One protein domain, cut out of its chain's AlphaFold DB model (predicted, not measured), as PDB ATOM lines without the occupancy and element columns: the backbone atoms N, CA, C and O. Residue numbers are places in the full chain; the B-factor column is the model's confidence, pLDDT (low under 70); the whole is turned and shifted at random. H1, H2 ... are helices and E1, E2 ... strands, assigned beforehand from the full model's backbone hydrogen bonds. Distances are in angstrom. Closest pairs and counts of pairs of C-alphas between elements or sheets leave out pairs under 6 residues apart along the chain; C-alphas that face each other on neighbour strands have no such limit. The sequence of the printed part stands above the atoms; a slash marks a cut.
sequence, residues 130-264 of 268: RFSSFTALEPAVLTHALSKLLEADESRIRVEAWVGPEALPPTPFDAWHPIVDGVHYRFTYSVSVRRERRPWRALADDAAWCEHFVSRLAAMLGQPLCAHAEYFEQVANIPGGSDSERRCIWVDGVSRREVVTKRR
ATOM      1  N   ARG A 130     -11.502  16.729   8.575       83.31
ATOM      2  CA  ARG A 130     -11.402  16.194   7.230       83.31
ATOM      3  C   ARG A 130     -10.062  16.603   6.652       83.31
ATOM      4  O   ARG A 130      -9.622  17.732   6.836       83.31
ATOM      5  N   PHE A 131      -9.401  15.706   5.938       89.94
ATOM      6  CA  PHE A 131      -8.166  16.045   5.240       89.94
ATOM      7  C   PHE A 131      -8.086  15.345   3.888       89.94
ATOM      8  O   PHE A 131      -8.714  14.309   3.689       89.94
ATOM      9  N   SER A 132      -7.316  15.901   2.958       91.81
ATOM     10  CA  SER A 132      -7.015  15.245   1.687       91.81
ATOM     11  C   SER A 132      -5.534  14.927   1.546       91.81
ATOM     12  O   SER A 132      -4.681  15.665   2.035       91.81
ATOM     13  N   SER A 133      -5.246  13.854   0.821       93.50
ATOM     14  CA  SER A 133      -3.917  13.393   0.438       93.50
ATOM     15  C   SER A 133      -3.840  13.224  -1.080       93.50
ATOM     16  O   SER A 133      -4.849  12.986  -1.753       93.50
ATOM     17  N   PHE A 134      -2.633  13.333  -1.632       92.19
ATOM     18  CA  PHE A 134      -2.363  13.025  -3.038       92.19
ATOM     19  C   PHE A 134      -2.108  11.529  -3.276       92.19
ATOM     20  O   PHE A 134      -2.302  11.051  -4.394       92.19
ATOM     21  N   THR A 135      -1.730  10.776  -2.237       92.50
ATOM     22  CA  THR A 135      -1.632   9.309  -2.279       92.50
ATOM     23  C   THR A 135      -2.680   8.662  -1.388       92.50
ATOM     24  O   THR A 135      -3.085   9.221  -0.365       92.50
ATOM     25  N   ALA A 136      -3.122   7.468  -1.778       94.00
ATOM     26  CA  ALA A 136      -3.998   6.669  -0.942       94.00
ATOM     27  C   ALA A 136      -3.237   6.237   0.318       94.00
ATOM     28  O   ALA A 136      -2.169   5.632   0.233       94.00
ATOM     29  N   LEU A 137      -3.799   6.547   1.479       93.12
ATOM     30  CA  LEU A 137      -3.297   6.107   2.771       93.12
ATOM     31  C   LEU A 137      -3.826   4.714   3.098       93.12
ATOM     32  O   LEU A 137      -5.008   4.425   2.899       93.12
ATOM     33  N   GLU A 138      -2.946   3.868   3.626       92.69
ATOM     34  CA  GLU A 138      -3.324   2.546   4.107       92.69
ATOM     35  C   GLU A 138      -4.168   2.693   5.396       92.69
ATOM     36  O   GLU A 138      -3.761   3.424   6.310       92.69
ATOM     37  N   PRO A 139      -5.360   2.065   5.474       87.62
ATOM     38  CA  PRO A 139      -6.289   2.281   6.582       87.62
ATOM     39  C   PRO A 139      -5.741   1.949   7.974       87.62
ATOM     40  O   PRO A 139      -6.029   2.690   8.916       87.62
ATOM     41  N   ALA A 140      -4.969   0.872   8.134       88.12
ATOM     42  CA  ALA A 140      -4.416   0.480   9.429       88.12
ATOM     43  C   ALA A 140      -3.348   1.474   9.919       88.12
ATOM     44  O   ALA A 140      -3.399   1.916  11.066       88.12
ATOM     45  N   VAL A 141      -2.433   1.907   9.047       90.88
ATOM     46  CA  VAL A 141      -1.412   2.929   9.321       90.88
ATOM     47  C   VAL A 141      -2.074   4.248   9.696       90.88
ATOM     48  O   VAL A 141      -1.678   4.882  10.677       90.88
ATOM     49  N   LEU A 142      -3.101   4.653   8.944       92.88
ATOM     50  CA  LEU A 142      -3.833   5.881   9.218       92.88
ATOM     51  C   LEU A 142      -4.557   5.814  10.569       92.88
ATOM     52  O   LEU A 142      -4.413   6.722  11.385       92.88
ATOM     53  N   THR A 143      -5.286   4.731  10.835       90.12
ATOM     54  CA  THR A 143      -6.015   4.541  12.099       90.12
ATOM     55  C   THR A 143      -5.056   4.533  13.292       90.12
ATOM     56  O   THR A 143      -5.306   5.211  14.288       90.12
ATOM     57  N   HIS A 144      -3.910   3.863  13.161       92.56
ATOM     58  CA  HIS A 144      -2.865   3.829  14.182       92.56
ATOM     59  C   HIS A 144      -2.204   5.196  14.431       92.56
ATOM     60  O   HIS A 144      -1.847   5.544  15.557       92.56
ATOM     61  N   ALA A 145      -2.007   6.004  13.386       93.56
ATOM     62  CA  ALA A 145      -1.500   7.362  13.553       93.56
ATOM     63  C   ALA A 145      -2.536   8.259  14.253       93.56
ATOM     64  O   ALA A 145      -2.198   8.997  15.181       93.56
ATOM     65  N   LEU A 146      -3.804   8.155  13.844       91.75
ATOM     66  CA  LEU A 146      -4.910   8.910  14.426       91.75
ATOM     67  C   LEU A 146      -5.149   8.552  15.897       91.75
ATOM     68  O   LEU A 146      -5.407   9.457  16.682       91.75
ATOM     69  N   SER A 147      -5.004   7.286  16.305       91.31
ATOM     70  CA  SER A 147      -5.194   6.870  17.707       91.31
ATOM     71  C   SER A 147      -4.238   7.577  18.658       91.31
ATOM     72  O   SER A 147      -4.644   8.079  19.708       91.31
ATOM     73  N   LYS A 148      -2.982   7.729  18.233       91.69
ATOM     74  CA  LYS A 148      -1.957   8.482  18.964       91.69
ATOM     75  C   LYS A 148      -2.248   9.978  19.018       91.69
ATOM     76  O   LYS A 148      -2.013  10.599  20.048       91.69
ATOM     77  N   LEU A 149      -2.716  10.567  17.917       90.69
ATOM     78  CA  LEU A 149      -2.968  12.011  17.832       90.69
ATOM     79  C   LEU A 149      -4.236  12.440  18.566       90.69
ATOM     80  O   LEU A 149      -4.279  13.532  19.127       90.69
ATOM     81  N   LEU A 150      -5.260  11.593  18.536       85.06
ATOM     82  CA  LEU A 150      -6.581  11.864  19.096       85.06
ATOM     83  C   LEU A 150      -6.740  11.332  20.523       85.06
ATOM     84  O   LEU A 150      -7.793  11.553  21.125       85.06
ATOM     85  N   GLU A 151      -5.706  10.656  21.037       87.56
ATOM     86  CA  GLU A 151      -5.668  10.013  22.355       87.56
ATOM     87  C   GLU A 151      -6.882   9.093  22.564       87.56
ATOM     88  O   GLU A 151      -7.539   9.087  23.606       87.56
ATOM     89  N   ALA A 152      -7.205   8.329  21.521       82.81
ATOM     90  CA  ALA A 152      -8.362   7.453  21.463       82.81
ATOM     91  C   ALA A 152      -7.939   6.046  21.048       82.81
ATOM     92  O   ALA A 152      -7.050   5.876  20.219       82.81
ATOM     93  N   ASP A 153      -8.606   5.037  21.602       87.06
ATOM     94  CA  ASP A 153      -8.451   3.652  21.159       87.06
ATOM     95  C   ASP A 153      -8.814   3.522  19.667       87.06
ATOM     96  O   ASP A 153      -9.785   4.131  19.209       87.06
ATOM     97  N   GLU A 154      -8.058   2.723  18.913       88.19
ATOM     98  CA  GLU A 154      -8.287   2.501  17.478       88.19
ATOM     99  C   GLU A 154      -9.712   2.014  17.181       88.19
ATOM    100  O   GLU A 154     -10.317   2.453  16.207       88.19
ATOM    101  N   SER A 155     -10.308   1.201  18.063       79.94
ATOM    102  CA  SER A 155     -11.698   0.722  17.940       79.94
ATOM    103  C   SER A 155     -12.749   1.837  17.993       79.94
ATOM    104  O   SER A 155     -13.903   1.640  17.598       79.94
ATOM    105  N   ARG A 156     -12.370   3.017  18.493       76.94
ATOM    106  CA  ARG A 156     -13.233   4.199  18.579       76.94
ATOM    107  C   ARG A 156     -13.057   5.136  17.394       76.94
ATOM    108  O   ARG A 156     -13.858   6.060  17.263       76.94
ATOM    109  N   ILE A 157     -12.053   4.918  16.550       77.81
ATOM    110  CA  ILE A 157     -11.777   5.750  15.383       77.81
ATOM    111  C   ILE A 157     -12.483   5.159  14.174       77.81
ATOM    112  O   ILE A 157     -12.411   3.965  13.895       77.81
ATOM    113  N   ARG A 158     -13.168   6.020  13.431       79.50
ATOM    114  CA  ARG A 158     -13.736   5.697  12.128       79.50
ATOM    115  C   ARG A 158     -13.162   6.645  11.098       79.50
ATOM    116  O   ARG A 158     -13.086   7.849  11.339       79.50
ATOM    117  N   VAL A 159     -12.780   6.091   9.956       78.81
ATOM    118  CA  VAL A 159     -12.294   6.853   8.813       78.81
ATOM    119  C   VAL A 159     -13.152   6.502   7.613       78.81
ATOM    120  O   VAL A 159     -13.220   5.343   7.210       78.81
ATOM    121  N   GLU A 160     -13.788   7.510   7.036       79.94
ATOM    122  CA  GLU A 160     -14.516   7.392   5.779       79.94
ATOM    123  C   GLU A 160     -13.676   8.021   4.674       79.94
ATOM    124  O   GLU A 160     -13.250   9.172   4.786       79.94
ATOM    125  N   ALA A 161     -13.399   7.254   3.622       79.44
ATOM    126  CA  ALA A 161     -12.581   7.697   2.504       79.44
ATOM    127  C   ALA A 161     -13.450   7.973   1.275       79.44
ATOM    128  O   ALA A 161     -14.279   7.152   0.884       79.44
ATOM    129  N   TRP A 162     -13.203   9.105   0.628       81.44
ATOM    130  CA  TRP A 162     -13.766   9.471  -0.661       81.44
ATOM    131  C   TRP A 162     -12.642   9.690  -1.671       81.44
ATOM    132  O   TRP A 162     -11.633  10.327  -1.364       81.44
ATOM    133  N   VAL A 163     -12.808   9.155  -2.880       84.19
ATOM    134  CA  VAL A 163     -11.788   9.207  -3.931       84.19
ATOM    135  C   VAL A 163     -12.315  10.004  -5.113       84.19
ATOM    136  O   VAL A 163     -13.355   9.692  -5.688       84.19
ATOM    137  N   GLY A 164     -11.581  11.049  -5.470       78.50
ATOM    138  CA  GLY A 164     -11.825  11.864  -6.647       78.50
ATOM    139  C   GLY A 164     -11.392  11.186  -7.945       78.50
ATOM    140  O   GLY A 164     -10.744  10.136  -7.930       78.50
ATOM    141  N   PRO A 165     -11.709  11.809  -9.092       80.50
ATOM    142  CA  PRO A 165     -11.335  11.280 -10.395       80.50
ATOM    143  C   PRO A 165      -9.813  11.132 -10.534       80.50
ATOM    144  O   PRO A 165      -9.037  11.898  -9.958       80.50
ATOM    145  N   GLU A 166      -9.388  10.133 -11.310       78.75
ATOM    146  CA  GLU A 166      -7.966   9.864 -11.554       78.75
ATOM    147  C   GLU A 166      -7.297  10.954 -12.383       78.75
ATOM    148  O   GLU A 166      -6.176  11.367 -12.087       78.75
ATOM    149  N   ALA A 167      -8.002  11.431 -13.406       78.12
ATOM    150  CA  ALA A 167      -7.545  12.535 -14.222       78.12
ATOM    151  C   ALA A 167      -7.751  13.859 -13.481       78.12
ATOM    152  O   ALA A 167      -8.790  14.088 -12.852       78.12
ATOM    153  N   LEU A 168      -6.762  14.747 -13.600       74.56
ATOM    154  CA  LEU A 168      -6.934  16.146 -13.230       74.56
ATOM    155  C   LEU A 168      -8.123  16.727 -14.007       74.56
ATOM    156  O   LEU A 168      -8.246  16.466 -15.211       74.56
ATOM    157  N   PRO A 169      -8.991  17.514 -13.356       71.38
ATOM    158  CA  PRO A 169     -10.029  18.220 -14.078       71.38
ATOM    159  C   PRO A 169      -9.381  19.178 -15.092       71.38
ATOM    160  O   PRO A 169      -8.305  19.726 -14.831       71.38
ATOM    161  N   PRO A 170     -10.027  19.405 -16.247       65.69
ATOM    162  CA  PRO A 170      -9.490  20.260 -17.306       65.69
ATOM    163  C   PRO A 170      -9.294  21.708 -16.843       65.69
ATOM    164  O   PRO A 170      -8.486  22.434 -17.420       65.69
ATOM    165  N   THR A 171     -10.010  22.128 -15.794       65.00
ATOM    166  CA  THR A 171      -9.821  23.421 -15.145       65.00
ATOM    167  C   THR A 171      -9.762  23.270 -13.618       65.00
ATOM    168  O   THR A 171     -10.438  22.406 -13.052       65.00
ATOM    169  N   PRO A 172      -9.013  24.136 -12.907       60.62
ATOM    170  CA  PRO A 172      -9.009  24.168 -11.442       60.62
ATOM    171  C   PRO A 172     -10.357  24.605 -10.840       60.62
ATOM    172  O   PRO A 172     -10.543  24.503  -9.630       60.62
ATOM    173  N   PHE A 173     -11.294  25.076 -11.672       57.09
ATOM    174  CA  PHE A 173     -12.638  25.500 -11.279       57.09
ATOM    175  C   PHE A 173     -13.669  24.359 -11.285       57.09
ATOM    176  O   PHE A 173     -14.814  24.562 -10.885       57.09
ATOM    177  N   ASP A 174     -13.272  23.166 -11.734       56.16
ATOM    178  CA  ASP A 174     -14.110  21.960 -11.748       56.16
ATOM    179  C   ASP A 174     -13.636  20.921 -10.716       56.16
ATOM    180  O   ASP A 174     -14.119  19.787 -10.670       56.16
ATOM    181  N   ALA A 175     -12.661  21.292  -9.882       61.06
ATOM    182  CA  ALA A 175     -12.058  20.395  -8.916       61.06
ATOM    183  C   ALA A 175     -12.888  20.336  -7.626       61.06
ATOM    184  O   ALA A 175     -13.166  21.346  -6.986       61.06
ATOM    185  N   TRP A 176     -13.255  19.127  -7.204       66.62
ATOM    186  CA  TRP A 176     -13.825  18.879  -5.871       66.62
ATOM    187  C   TRP A 176     -12.755  18.764  -4.781       66.62
ATOM    188  O   TRP A 176     -13.058  18.845  -3.592       66.62
ATOM    189  N   HIS A 177     -11.511  18.576  -5.213       77.06
ATOM    190  CA  HIS A 177     -10.329  18.366  -4.400       77.06
ATOM    191  C   HIS A 177      -9.303  19.468  -4.663       77.06
ATOM    192  O   HIS A 177      -9.265  20.019  -5.765       77.06
ATOM    193  N   PRO A 178      -8.446  19.783  -3.683       83.81
ATOM    194  CA  PRO A 178      -7.423  20.795  -3.867       83.81
ATOM    195  C   PRO A 178      -6.363  20.353  -4.886       83.81
ATOM    196  O   PRO A 178      -5.940  19.192  -4.913       83.81
ATOM    197  N   ILE A 179      -5.924  21.310  -5.706       85.50
ATOM    198  CA  ILE A 179      -4.773  21.176  -6.602       85.50
ATOM    199  C   ILE A 179      -3.692  22.134  -6.109       85.50
ATOM    200  O   ILE A 179      -3.918  23.335  -5.981       85.50
ATOM    201  N   VAL A 180      -2.520  21.588  -5.821       85.69
ATOM    202  CA  VAL A 180      -1.419  22.266  -5.130       85.69
ATOM    203  C   VAL A 180      -0.167  22.022  -5.950       85.69
ATOM    204  O   VAL A 180       0.253  20.879  -6.090       85.69
ATOM    205  N   ASP A 181       0.386  23.080  -6.546       86.44
ATOM    206  CA  ASP A 181       1.573  23.012  -7.415       86.44
ATOM    207  C   ASP A 181       1.460  21.930  -8.514       86.44
ATOM    208  O   ASP A 181       2.409  21.216  -8.825       86.44
ATOM    209  N   GLY A 182       0.259  21.781  -9.091       84.12
ATOM    210  CA  GLY A 182      -0.041  20.782 -10.126       84.12
ATOM    211  C   GLY A 182      -0.362  19.374  -9.608       84.12
ATOM    212  O   GLY A 182      -0.690  18.498 -10.404       84.12
ATOM    213  N   VAL A 183      -0.324  19.145  -8.292       86.44
ATOM    214  CA  VAL A 183      -0.634  17.855  -7.659       86.44
ATOM    215  C   VAL A 183      -2.091  17.814  -7.201       86.44
ATOM    216  O   VAL A 183      -2.551  18.708  -6.494       86.44
ATOM    217  N   HIS A 184      -2.812  16.754  -7.575       88.62
ATOM    218  CA  HIS A 184      -4.215  16.538  -7.210       88.62
ATOM    219  C   HIS A 184      -4.339  15.774  -5.885       88.62
ATOM    220  O   HIS A 184      -3.987  14.597  -5.806       88.62
ATOM    221  N   TYR A 185      -4.901  16.403  -4.855       90.44
ATOM    222  CA  TYR A 185      -5.133  15.773  -3.549       90.44
ATOM    223  C   TYR A 185      -6.463  15.014  -3.555       90.44
ATOM    224  O   TYR A 185      -7.420  15.407  -2.894       90.44
ATOM    225  N   ARG A 186      -6.542  13.962  -4.379       89.06
ATOM    226  CA  ARG A 186      -7.798  13.279  -4.738       89.06
ATOM    227  C   ARG A 186      -8.339  12.296  -3.697       89.06
ATOM    228  O   ARG A 186      -9.400  11.733  -3.929       89.06
ATOM    229  N   PHE A 187      -7.628  12.030  -2.606       91.00
ATOM    230  CA  PHE A 187      -8.092  11.115  -1.561       91.00
ATOM    231  C   PHE A 187      -8.501  11.929  -0.342       91.00
ATOM    232  O   PHE A 187      -7.635  12.507   0.306       91.00
ATOM    233  N   THR A 188      -9.792  12.000  -0.033       88.00
ATOM    234  CA  THR A 188     -10.316  12.740   1.120       88.00
ATOM    235  C   THR A 188     -10.752  11.784   2.214       88.00
ATOM    236  O   THR A 188     -11.438  10.806   1.947       88.00
ATOM    237  N   TYR A 189     -10.384  12.095   3.449       84.69
ATOM    238  CA  TYR A 189     -10.656  11.293   4.629       84.69
ATOM    239  C   TYR A 189     -11.439  12.128   5.630       84.69
ATOM    240  O   TYR A 189     -10.994  13.207   6.022       84.69
ATOM    241  N   SER A 190     -12.596  11.626   6.041       81.38
ATOM    242  CA  SER A 190     -13.385  12.144   7.155       81.38
ATOM    243  C   SER A 190     -13.100  11.281   8.381       81.38
ATOM    244  O   SER A 190     -13.271  10.062   8.326       81.38
ATOM    245  N   VAL A 191     -12.615  11.882   9.468       77.12
ATOM    246  CA  VAL A 191     -12.216  11.150  10.680       77.12
ATOM    247  C   VAL A 191     -13.195  11.429  11.793       77.12
ATOM    248  O   VAL A 191     -13.327  12.574  12.183       77.12
ATOM    249  N   SER A 192     -13.802  10.404  12.378       73.06
ATOM    250  CA  SER A 192     -14.682  10.534  13.544       73.06
ATOM    251  C   SER A 192     -14.170   9.698  14.714       73.06
ATOM    252  O   SER A 192     -13.649   8.602  14.512       73.06
ATOM    253  N   VAL A 193     -14.363  10.177  15.946       68.31
ATOM    254  CA  VAL A 193     -14.049   9.420  17.169       68.31
ATOM    255  C   VAL A 193     -15.311   9.235  17.993       68.31
ATOM    256  O   VAL A 193     -15.974  10.200  18.370       68.31
ATOM    257  N   ARG A 194     -15.623   7.987  18.343       63.81
ATOM    258  CA  ARG A 194     -16.702   7.667  19.277       63.81
ATOM    259  C   ARG A 194     -16.282   8.067  20.695       63.81
ATOM    260  O   ARG A 194     -15.589   7.318  21.382       63.81
ATOM    261  N   ARG A 195     -16.700   9.256  21.133       54.81
ATOM    262  CA  ARG A 195     -16.555   9.742  22.519       54.81
ATOM    263  C   ARG A 195     -17.888   9.616  23.246       54.81
ATOM    264  O   ARG A 195     -18.916   9.578  22.598       54.81
ATOM    265  N   GLU A 196     -17.900   9.574  24.575       46.06
ATOM    266  CA  GLU A 196     -19.158   9.696  25.340       46.06
ATOM    267  C   GLU A 196     -19.660  11.147  25.337       46.06
ATOM    268  O   GLU A 196     -20.861  11.404  25.271       46.06
ATOM    269  N   ARG A 197     -18.720  12.103  25.362       46.81
ATOM    270  CA  ARG A 197     -18.942  13.545  25.207       46.81
ATOM    271  C   ARG A 197     -17.730  14.182  24.522       46.81
ATOM    272  O   ARG A 197     -16.593  13.894  24.894       46.81
ATOM    273  N   ARG A 198     -17.967  15.069  23.551       49.84
ATOM    274  CA  ARG A 198     -16.949  15.968  22.980       49.84
ATOM    275  C   ARG A 198     -17.145  17.360  23.601       49.84
ATOM    276  O   ARG A 198     -18.286  17.820  23.633       49.84
ATOM    277  N   PRO A 199     -16.098  18.022  24.128       50.81
ATOM    278  CA  PRO A 199     -16.218  19.409  24.567       50.81
ATOM    279  C   PRO A 199     -16.527  20.304  23.364       50.81
ATOM    280  O   PRO A 199     -15.901  20.159  22.313       50.81
ATOM    281  N   TRP A 200     -17.493  21.211  23.521       52.38
ATOM    282  CA  TRP A 200     -17.822  22.186  22.485       52.38
ATOM    283  C   TRP A 200     -16.650  23.146  22.257       52.38
ATOM    284  O   TRP A 200     -15.988  23.564  23.211       52.38
ATOM    285  N   ARG A 201     -16.419  23.499  20.993       59.53
ATOM    286  CA  ARG A 201     -15.428  24.482  20.556       59.53
ATOM    287  C   ARG A 201     -16.089  25.441  19.582       59.53
ATOM    288  O   ARG A 201     -16.952  25.026  18.814       59.53
ATOM    289  N   ALA A 202     -15.694  26.709  19.625       63.31
ATOM    290  CA  ALA A 202     -16.096  27.642  18.579       63.31
ATOM    291  C   ALA A 202     -15.559  27.158  17.222       63.31
ATOM    292  O   ALA A 202     -14.534  26.473  17.177       63.31
ATOM    293  N   LEU A 203     -16.197  27.533  16.112       66.19
ATOM    294  CA  LEU A 203     -15.798  27.059  14.776       66.19
ATOM    295  C   LEU A 203     -14.337  27.397  14.452       66.19
ATOM    296  O   LEU A 203     -13.637  26.607  13.820       66.19
ATOM    297  N   ALA A 204     -13.863  28.555  14.915       70.50
ATOM    298  CA  ALA A 204     -12.472  28.971  14.766       70.50
ATOM    299  C   ALA A 204     -11.500  28.076  15.558       70.50
ATOM    300  O   ALA A 204     -10.441  27.713  15.044       70.50
ATOM    301  N   ASP A 205     -11.871  27.683  16.779       72.81
ATOM    302  CA  ASP A 205     -11.068  26.788  17.619       72.81
ATOM    303  C   ASP A 205     -11.046  25.366  17.046       72.81
ATOM    304  O   ASP A 205     -10.020  24.685  17.079       72.81
ATOM    305  N   ASP A 206     -12.170  24.921  16.484       73.44
ATOM    306  CA  ASP A 206     -12.288  23.632  15.807       73.44
ATOM    307  C   ASP A 206     -11.444  23.600  14.525       73.44
ATOM    308  O   ASP A 206     -10.724  22.631  14.277       73.44
ATOM    309  N   ALA A 207     -11.435  24.693  13.758       76.88
ATOM    310  CA  ALA A 207     -10.580  24.844  12.586       76.88
ATOM    311  C   ALA A 207      -9.086  24.846  12.947       76.88
ATOM    312  O   ALA A 207      -8.301  24.141  12.308       76.88
ATOM    313  N   ALA A 208      -8.699  25.580  13.995       81.94
ATOM    314  CA  ALA A 208      -7.325  25.600  14.492       81.94
ATOM    315  C   ALA A 208      -6.880  24.219  14.991       81.94
ATOM    316  O   ALA A 208      -5.753  23.788  14.736       81.94
ATOM    317  N   TRP A 209      -7.767  23.492  15.669       81.69
ATOM    318  CA  TRP A 209      -7.478  22.138  16.114       81.69
ATOM    319  C   TRP A 209      -7.373  21.145  14.952       81.69
ATOM    320  O   TRP A 209      -6.465  20.310  14.958       81.69
ATOM    321  N   CYS A 210      -8.250  21.260  13.948       84.12
ATOM    322  CA  CYS A 210      -8.190  20.455  12.730       84.12
ATOM    323  C   CYS A 210      -6.846  20.645  12.017       84.12
ATOM    324  O   CYS A 210      -6.121  19.682  11.766       84.12
ATOM    325  N   GLU A 211      -6.466  21.902  11.782       87.12
ATOM    326  CA  GLU A 211      -5.168  22.249  11.204       87.12
ATOM    327  C   GLU A 211      -4.015  21.651  12.025       87.12
ATOM    328  O   GLU A 211      -3.110  21.020  11.474       87.12
ATOM    329  N   HIS A 212      -4.076  21.784  13.353       87.25
ATOM    330  CA  HIS A 212      -3.042  21.281  14.247       87.25
ATOM    331  C   HIS A 212      -2.858  19.760  14.149       87.25
ATOM    332  O   HIS A 212      -1.729  19.292  13.968       87.25
ATOM    333  N   PHE A 213      -3.929  18.965  14.261       87.75
ATOM    334  CA  PHE A 213      -3.773  17.508  14.224       87.75
ATOM    335  C   PHE A 213      -3.373  17.022  12.824       87.75
ATOM    336  O   PHE A 213      -2.546  16.115  12.724       87.75
ATOM    337  N   VAL A 214      -3.887  17.639  11.752       91.25
ATOM    338  CA  VAL A 214      -3.516  17.281  10.374       91.25
ATOM    339  C   VAL A 214      -2.054  17.624  10.099       91.25
ATOM    340  O   VAL A 214      -1.358  16.827   9.475       91.25
ATOM    341  N   SER A 215      -1.537  18.738  10.623       91.31
ATOM    342  CA  SER A 215      -0.109  19.067  10.527       91.31
ATOM    343  C   SER A 215       0.766  18.011  11.206       91.31
ATOM    344  O   SER A 215       1.813  17.635  10.679       91.31
ATOM    345  N   ARG A 216       0.346  17.500  12.369       92.44
ATOM    346  CA  ARG A 216       1.066  16.411  13.048       92.44
ATOM    347  C   ARG A 216       0.956  15.093  12.284       92.44
ATOM    348  O   ARG A 216       1.940  14.363  12.202       92.44
ATOM    349  N   LEU A 217      -0.208  14.810  11.703       93.19
ATOM    350  CA  LEU A 217      -0.419  13.639  10.859       93.19
ATOM    351  C   LEU A 217       0.472  13.685   9.610       93.19
ATOM    352  O   LEU A 217       1.121  12.690   9.304       93.19
ATOM    353  N   ALA A 218       0.573  14.839   8.946       92.69
ATOM    354  CA  ALA A 218       1.457  15.052   7.799       92.69
ATOM    355  C   ALA A 218       2.923  14.757   8.158       92.69
ATOM    356  O   ALA A 218       3.597  14.004   7.454       92.69
ATOM    357  N   ALA A 219       3.389  15.257   9.310       91.62
ATOM    358  CA  ALA A 219       4.733  14.976   9.814       91.62
ATOM    359  C   ALA A 219       4.956  13.481  10.122       91.62
ATOM    360  O   ALA A 219       6.009  12.940   9.794       91.62
ATOM    361  N   MET A 220       3.971  12.794  10.717       92.31
ATOM    362  CA  MET A 220       4.053  11.354  11.007       92.31
ATOM    363  C   MET A 220       4.059  10.489   9.743       92.31
ATOM    364  O   MET A 220       4.753   9.476   9.703       92.31
ATOM    365  N   LEU A 221       3.283  10.872   8.729       91.38
ATOM    366  CA  LEU A 221       3.187  10.155   7.457       91.38
ATOM    367  C   LEU A 221       4.300  10.539   6.471       91.38
ATOM    368  O   LEU A 221       4.425   9.899   5.429       91.38
ATOM    369  N   GLY A 222       5.087  11.575   6.778       91.12
ATOM    370  CA  GLY A 222       6.161  12.068   5.919       91.12
ATOM    371  C   GLY A 222       5.667  12.609   4.577       91.12
ATOM    372  O   GLY A 222       6.391  12.528   3.585       91.12
ATOM    373  N   GLN A 223       4.432  13.113   4.518       92.56
ATOM    374  CA  GLN A 223       3.844  13.627   3.285       92.56
ATOM    375  C   GLN A 223       2.879  14.785   3.552       92.56
ATOM    376  O   GLN A 223       2.225  14.807   4.598       92.56
ATOM    377  N   PRO A 224       2.745  15.726   2.604       93.75
ATOM    378  CA  PRO A 224       1.815  16.829   2.747       93.75
ATOM    379  C   PRO A 224       0.352  16.397   2.692       93.75
ATOM    380  O   PRO A 224      -0.020  15.485   1.952       93.75
ATOM    381  N   LEU A 225      -0.481  17.119   3.438       94.12
ATOM    382  CA  LEU A 225      -1.926  16.943   3.524       94.12
ATOM    383  C   LEU A 225      -2.633  18.298   3.397       94.12
ATOM    384  O   LEU A 225      -2.076  19.345   3.714       94.12
ATOM    385  N   CYS A 226      -3.891  18.276   2.971       91.44
ATOM    386  CA  CYS A 226      -4.774  19.441   2.988       91.44
ATOM    387  C   CYS A 226      -5.793  19.292   4.115       91.44
ATOM    388  O   CYS A 226      -6.664  18.437   4.006       91.44
ATOM    389  N   ALA A 227      -5.718  20.114   5.159       90.00
ATOM    390  CA  ALA A 227      -6.700  20.163   6.238       90.00
ATOM    391  C   ALA A 227      -7.952  20.936   5.803       90.00
ATOM    392  O   ALA A 227      -7.860  22.080   5.352       90.00
ATOM    393  N   HIS A 228      -9.121  20.327   5.967       80.75
ATOM    394  CA  HIS A 228     -10.423  20.934   5.710       80.75
ATOM    395  C   HIS A 228     -11.146  21.123   7.040       80.75
ATOM    396  O   HIS A 228     -11.294  20.181   7.820       80.75
ATOM    397  N   ALA A 229     -11.619  22.337   7.286       68.38
ATOM    398  CA  ALA A 229     -12.514  22.632   8.393       68.38
ATOM    399  C   ALA A 229     -13.752  23.315   7.827       68.38
ATOM    400  O   ALA A 229     -13.648  24.119   6.903       68.38
ATOM    401  N   GLU A 230     -14.917  23.037   8.401       59.34
ATOM    402  CA  GLU A 230     -16.191  23.594   7.934       59.34
ATOM    403  C   GLU A 230     -16.195  25.136   7.962       59.34
ATOM    404  O   GLU A 230     -16.794  25.773   7.097       59.34
ATOM    405  N   TYR A 231     -15.435  25.750   8.880       51.66
ATOM    406  CA  TYR A 231     -15.169  27.195   8.909       51.66
ATOM    407  C   TYR A 231     -14.494  27.719   7.626       51.66
ATOM    408  O   TYR A 231     -14.779  28.825   7.173       51.66
ATOM    409  N   PHE A 232     -13.617  26.923   7.011       49.88
ATOM    410  CA  PHE A 232     -12.898  27.273   5.785       49.88
ATOM    411  C   PHE A 232     -13.751  27.101   4.515       49.88
ATOM    412  O   PHE A 232     -13.382  27.584   3.447       49.88
ATOM    413  N   GLU A 233     -14.913  26.453   4.606       51.97
ATOM    414  CA  GLU A 233     -15.781  26.144   3.457       51.97
ATOM    415  C   GLU A 233     -16.939  27.129   3.275       51.97
ATOM    416  O   GLU A 233     -17.816  26.936   2.432       51.97
ATOM    417  N   GLN A 234     -16.929  28.226   4.032       52.06
ATOM    418  CA  GLN A 234     -17.986  29.225   4.008       52.06
ATOM    419  C   GLN A 234     -17.776  30.282   2.918       52.06
ATOM    420  O   GLN A 234     -17.484  31.438   3.215       52.06
ATOM    421  N   VAL A 235     -18.009  29.932   1.650       50.03
ATOM    422  CA  VAL A 235     -18.458  30.935   0.670       50.03
ATOM    423  C   VAL A 235     -19.476  30.322  -0.290       50.03
ATOM    424  O   VAL A 235     -19.136  29.597  -1.227       50.03
ATOM    425  N   ALA A 236     -20.743  30.670  -0.080       48.41
ATOM    426  CA  ALA A 236     -21.784  30.579  -1.094       48.41
ATOM    427  C   ALA A 236     -22.088  32.001  -1.594       48.41
ATOM    428  O   ALA A 236     -22.224  32.916  -0.784       48.41
ATOM    429  N   ASN A 237     -22.211  32.162  -2.915       47.59
ATOM    430  CA  ASN A 237     -22.474  33.414  -3.647       47.59
ATOM    431  C   ASN A 237     -21.314  34.427  -3.715       47.59
ATOM    432  O   ASN A 237     -21.369  35.500  -3.114       47.59
ATOM    433  N   ILE A 238     -20.309  34.144  -4.553       44.41
ATOM    434  CA  ILE A 238     -19.360  35.170  -5.015       44.41
ATOM    435  C   ILE A 238     -19.998  35.946  -6.186       44.41
ATOM    436  O   ILE A 238     -20.370  35.327  -7.191       44.41
ATOM    437  N   PRO A 239     -20.093  37.289  -6.129       38.38
ATOM    438  CA  PRO A 239     -20.473  38.101  -7.283       38.38
ATOM    439  C   PRO A 239     -19.507  37.845  -8.454       38.38
ATOM    440  O   PRO A 239     -18.307  38.072  -8.322       38.38
ATOM    441  N   GLY A 240     -20.013  37.346  -9.588       42.38
ATOM    442  CA  GLY A 240     -19.187  36.967 -10.749       42.38
ATOM    443  C   GLY A 240     -19.396  35.541 -11.279       42.38
ATOM    444  O   GLY A 240     -18.738  35.155 -12.241       42.38
ATOM    445  N   GLY A 241     -20.326  34.768 -10.701       40.19
ATOM    446  CA  GLY A 241     -20.764  33.486 -11.268       40.19
ATOM    447  C   GLY A 241     -19.918  32.276 -10.866       40.19
ATOM    448  O   GLY A 241     -19.785  31.353 -11.667       40.19
ATOM    449  N   SER A 242     -19.341  32.298  -9.658       42.16
ATOM    450  CA  SER A 242     -18.794  31.120  -8.968       42.16
ATOM    451  C   SER A 242     -19.736  30.763  -7.816       42.16
ATOM    452  O   SER A 242     -20.051  31.624  -6.993       42.16
ATOM    453  N   ASP A 243     -20.187  29.510  -7.759       57.19
ATOM    454  CA  ASP A 243     -21.300  29.088  -6.898       57.19
ATOM    455  C   ASP A 243     -20.850  28.478  -5.565       57.19
ATOM    456  O   ASP A 243     -21.611  28.504  -4.598       57.19
ATOM    457  N   SER A 244     -19.608  27.990  -5.469       58.25
ATOM    458  CA  SER A 244     -18.974  27.709  -4.177       58.25
ATOM    459  C   SER A 244     -17.457  27.904  -4.205       58.25
ATOM    460  O   SER A 244     -16.796  27.663  -5.217       58.25
ATOM    461  N   GLU A 245     -16.899  28.363  -3.088       63.94
ATOM    462  CA  GLU A 245     -15.459  28.372  -2.819       63.94
ATOM    463  C   GLU A 245     -15.211  27.503  -1.589       63.94
ATOM    464  O   GLU A 245     -15.847  27.678  -0.553       63.94
ATOM    465  N   ARG A 246     -14.304  26.540  -1.718       69.19
ATOM    466  CA  ARG A 246     -13.812  25.722  -0.615       69.19
ATOM    467  C   ARG A 246     -12.381  26.117  -0.334       69.19
ATOM    468  O   ARG A 246     -11.596  26.288  -1.266       69.19
ATOM    469  N   ARG A 247     -12.031  26.228   0.939       76.81
ATOM    470  CA  ARG A 247     -10.658  26.497   1.347       76.81
ATOM    471  C   ARG A 247     -10.153  25.344   2.187       76.81
ATOM    472  O   ARG A 247     -10.895  24.756   2.970       76.81
ATOM    473  N   CYS A 248      -8.883  25.033   2.016       85.31
ATOM    474  CA  CYS A 248      -8.165  24.116   2.877       85.31
ATOM    475  C   CYS A 248      -6.803  24.702   3.236       85.31
ATOM    476  O   CYS A 248      -6.285  25.593   2.556       85.31
ATOM    477  N   ILE A 249      -6.219  24.201   4.317       88.94
ATOM    478  CA  ILE A 249      -4.861  24.549   4.716       88.94
ATOM    479  C   ILE A 249      -3.952  23.397   4.320       88.94
ATOM    480  O   ILE A 249      -4.013  22.308   4.886       88.94
ATOM    481  N   TRP A 250      -3.122  23.633   3.315       92.19
ATOM    482  CA  TRP A 250      -2.068  22.715   2.931       92.19
ATOM    483  C   TRP A 250      -0.926  22.795   3.943       92.19
ATOM    484  O   TRP A 250      -0.429  23.885   4.245       92.19
ATOM    485  N   VAL A 251      -0.536  21.634   4.459       91.06
ATOM    486  CA  VAL A 251       0.510  21.465   5.465       91.06
ATOM    487  C   VAL A 251       1.424  20.312   5.066       91.06
ATOM    488  O   VAL A 251       0.955  19.226   4.738       91.06
ATOM    489  N   ASP A 252       2.737  20.524   5.119       83.56
ATOM    490  CA  ASP A 252       3.760  19.482   4.903       83.56
ATOM    491  C   ASP A 252       4.422  19.010   6.210       83.56
ATOM    492  O   ASP A 252       5.395  18.259   6.194       83.56
ATOM    493  N   GLY A 253       3.889  19.460   7.350       68.31
ATOM    494  CA  GLY A 253       4.454  19.239   8.680       68.31
ATOM    495  C   GLY A 253       5.385  20.358   9.170       68.31
ATOM    496  O   GLY A 253       5.713  20.365  10.355       68.31
ATOM    497  N   VAL A 254       5.778  21.311   8.313       71.06
ATOM    498  CA  VAL A 254       6.646  22.458   8.662       71.06
ATOM    499  C   VAL A 254       6.089  23.783   8.134       71.06
ATOM    500  O   VAL A 254       6.108  24.796   8.834       71.06
ATOM    501  N   SER A 255       5.602  23.789   6.901       81.50
ATOM    502  CA  SER A 255       5.064  24.936   6.191       81.50
ATOM    503  C   SER A 255       3.539  24.867   6.082       81.50
ATOM    504  O   SER A 255       2.917  23.807   6.199       81.50
ATOM    505  N   ARG A 256       2.932  26.044   5.904       88.06
ATOM    506  CA  ARG A 256       1.483  26.260   5.908       88.06
ATOM    507  C   ARG A 256       1.102  27.151   4.734       88.06
ATOM    508  O   ARG A 256       1.622  28.263   4.619       88.06
ATOM    509  N   ARG A 257       0.157  26.710   3.902       89.12
ATOM    510  CA  ARG A 257      -0.391  27.505   2.793       89.12
ATOM    511  C   ARG A 257      -1.903  27.348   2.697       89.12
ATOM    512  O   ARG A 257      -2.409  26.237   2.646       89.12
ATOM    513  N   GLU A 258      -2.623  28.462   2.623       86.94
ATOM    514  CA  GLU A 258      -4.051  28.436   2.302       86.94
ATOM    515  C   GLU A 258      -4.241  28.125   0.814       86.94
ATOM    516  O   GLU A 258      -3.590  28.718  -0.049       86.94
ATOM    517  N   VAL A 259      -5.119  27.171   0.518       84.12
ATOM    518  CA  VAL A 259      -5.433  26.714  -0.833       84.12
ATOM    519  C   VAL A 259      -6.923  26.895  -1.058       84.12
ATOM    520  O   VAL A 259      -7.746  26.451  -0.261       84.12
ATOM    521  N   VAL A 260      -7.260  27.556  -2.161       78.50
ATOM    522  CA  VAL A 260      -8.635  27.902  -2.510       78.50
ATOM    523  C   VAL A 260      -9.051  27.122  -3.749       78.50
ATOM    524  O   VAL A 260      -8.460  27.277  -4.817       78.50
ATOM    525  N   THR A 261     -10.103  26.326  -3.611       72.19
ATOM    526  CA  THR A 261     -10.740  25.584  -4.696       72.19
ATOM    527  C   THR A 261     -12.078  26.235  -5.010       72.19
ATOM    528  O   THR A 261     -12.918  26.411  -4.130       72.19
ATOM    529  N   LYS A 262     -12.300  26.605  -6.267       69.56
ATOM    530  CA  LYS A 262     -13.547  27.244  -6.705       69.56
ATOM    531  C   LYS A 262     -14.354  26.265  -7.536       69.56
ATOM    532  O   LYS A 262     -13.771  25.501  -8.292       69.56
ATOM    533  N   ARG A 263     -15.680  26.316  -7.416       62.47
ATOM    534  CA  ARG A 263     -16.607  25.541  -8.238       62.47
ATOM    535  C   ARG A 263     -17.646  26.441  -8.891       62.47
ATOM    536  O   ARG A 263     -18.261  27.292  -8.244       62.47
ATOM    537  N   ARG A 264     -17.887  26.190 -10.175       58.56
ATOM    538  CA  ARG A 264     -19.012  26.749 -10.934       58.56
ATOM    539  C   ARG A 264     -20.133  25.711 -11.018       58.56
ATOM    540  O   ARG A 264     -19.853  24.529 -11.221       58.56
TER     541      ARG A 264
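Overview. This is residues 130 to 264 of the 268 residues of an uncharacterized protein of Pyxidicoccus fallax (UniProt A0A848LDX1). A strongly twisted antiparallel sheet of seven strands runs through the domain, with short E1 and E4 at its middle, the hairpin of E2 and E3 at one end, and the long strands E6 and E7 with the short E5 at the other. The longest helix, H2, covers the middle of the sheet, over E4 and E6, while H1 packs over the E2 and E3 end and meets H2 there, and the short H3 sits near E6. The printed part has 135 residues with three named helices and seven named strands, in the order E1 H1 E2 E3 H2 E4 H3 E5 E6 E7, and its class is mixed, helices and strands. The sheet is branched, with E6 having three neighbours. The whole is compact, with a radius of gyration of the C-alphas of 15.1 A and spans of 46 by 32 by 26 A.

Arrangement. E6, residues 242 to 251, has three neighbours in staggered pairing. On one side of it lie E4, residues 225 to 228, beside residues 248 to 251, and E5, residues 236 to 238, beside residues 242 to 244; on the other side lies E7, residues 256 to 263, beside residues 244 to 251. E5, E6 and E7 form a meander, each strand the antiparallel neighbour of the one before. In the hairpin of E6 and E7, N 246 and O 261 are 2.8 A apart, within hydrogen-bond range; in the hairpin of E5 and E6 no backbone N and O are within that range. E4 and E6 are antiparallel at 131 degrees, with N 227 and O 249 2.8 A apart. E1, residues 130 to 133, has E4 on one side, with N 132 and O 226 2.8 A apart, and E3, residues 187 to 193, on the other side, with N 131 and O 189 3.0 A apart. E3 forms a hairpin with the edge strand E2, residues 157 to 163, at 161 degrees, with N 160 and O 190 2.9 A apart. H2, residues 203 to 221, is on the sheet at a height of 7.9 A, over E4 and E6, and runs along the strands, at 16 degrees to E4 on the local plane; its closest C-alphas to E4 are those of Glu 211 and Ala 227, 5.6 A apart. H1, residues 139 to 150, is on the sheet at a height of 9.4 A, over E2 and E3, slantwise to the strands at 47 degrees to E3 on the local plane. H1 touches H2 with residues 145 to 150 alone, the closest C-alphas being those of Leu 149 and Phe 213, 6.6 A apart, at a steep tilt of 53 degrees, opposite ways. H3, residues 230 to 233, lies on the same face as H2, and touches it at the C-alphas of Leu 203 and Tyr 231, 5.9 A apart. H1 and H3 are apart. Every O i to N i+4 pair is within hydrogen-bond range in H2, 7 of 8 are in H1, and H3 is too short for such a pair.

Along the chain. E1 begins at C-alpha 130, (-11.402, 16.194, 7.230). H1 is 15.8 A long, E2 19.6 A and E3 19.7 A. H2, 26.5 A long, begins at C-alpha 203, (-15.798, 27.059, 14.776). E6 is 26.0 A long, and E7, 23.0 A long, ends at C-alpha 263, (-16.607, 25.541, -8.238). E4, H3 and E5 are short.

Size, cuts and confidence. The C-alphas farthest apart are those of Asp 153 and Gly 240, 47.4 A. The printed part has no cut. The link from E2 to E3 is long, and in it residues 179 to 180 pair antiparallel with residues 183 to 184. Mean pLDDT of the printed part is 76.9; among the stretches under 70 are residues 193 to 203 and 229 to 246.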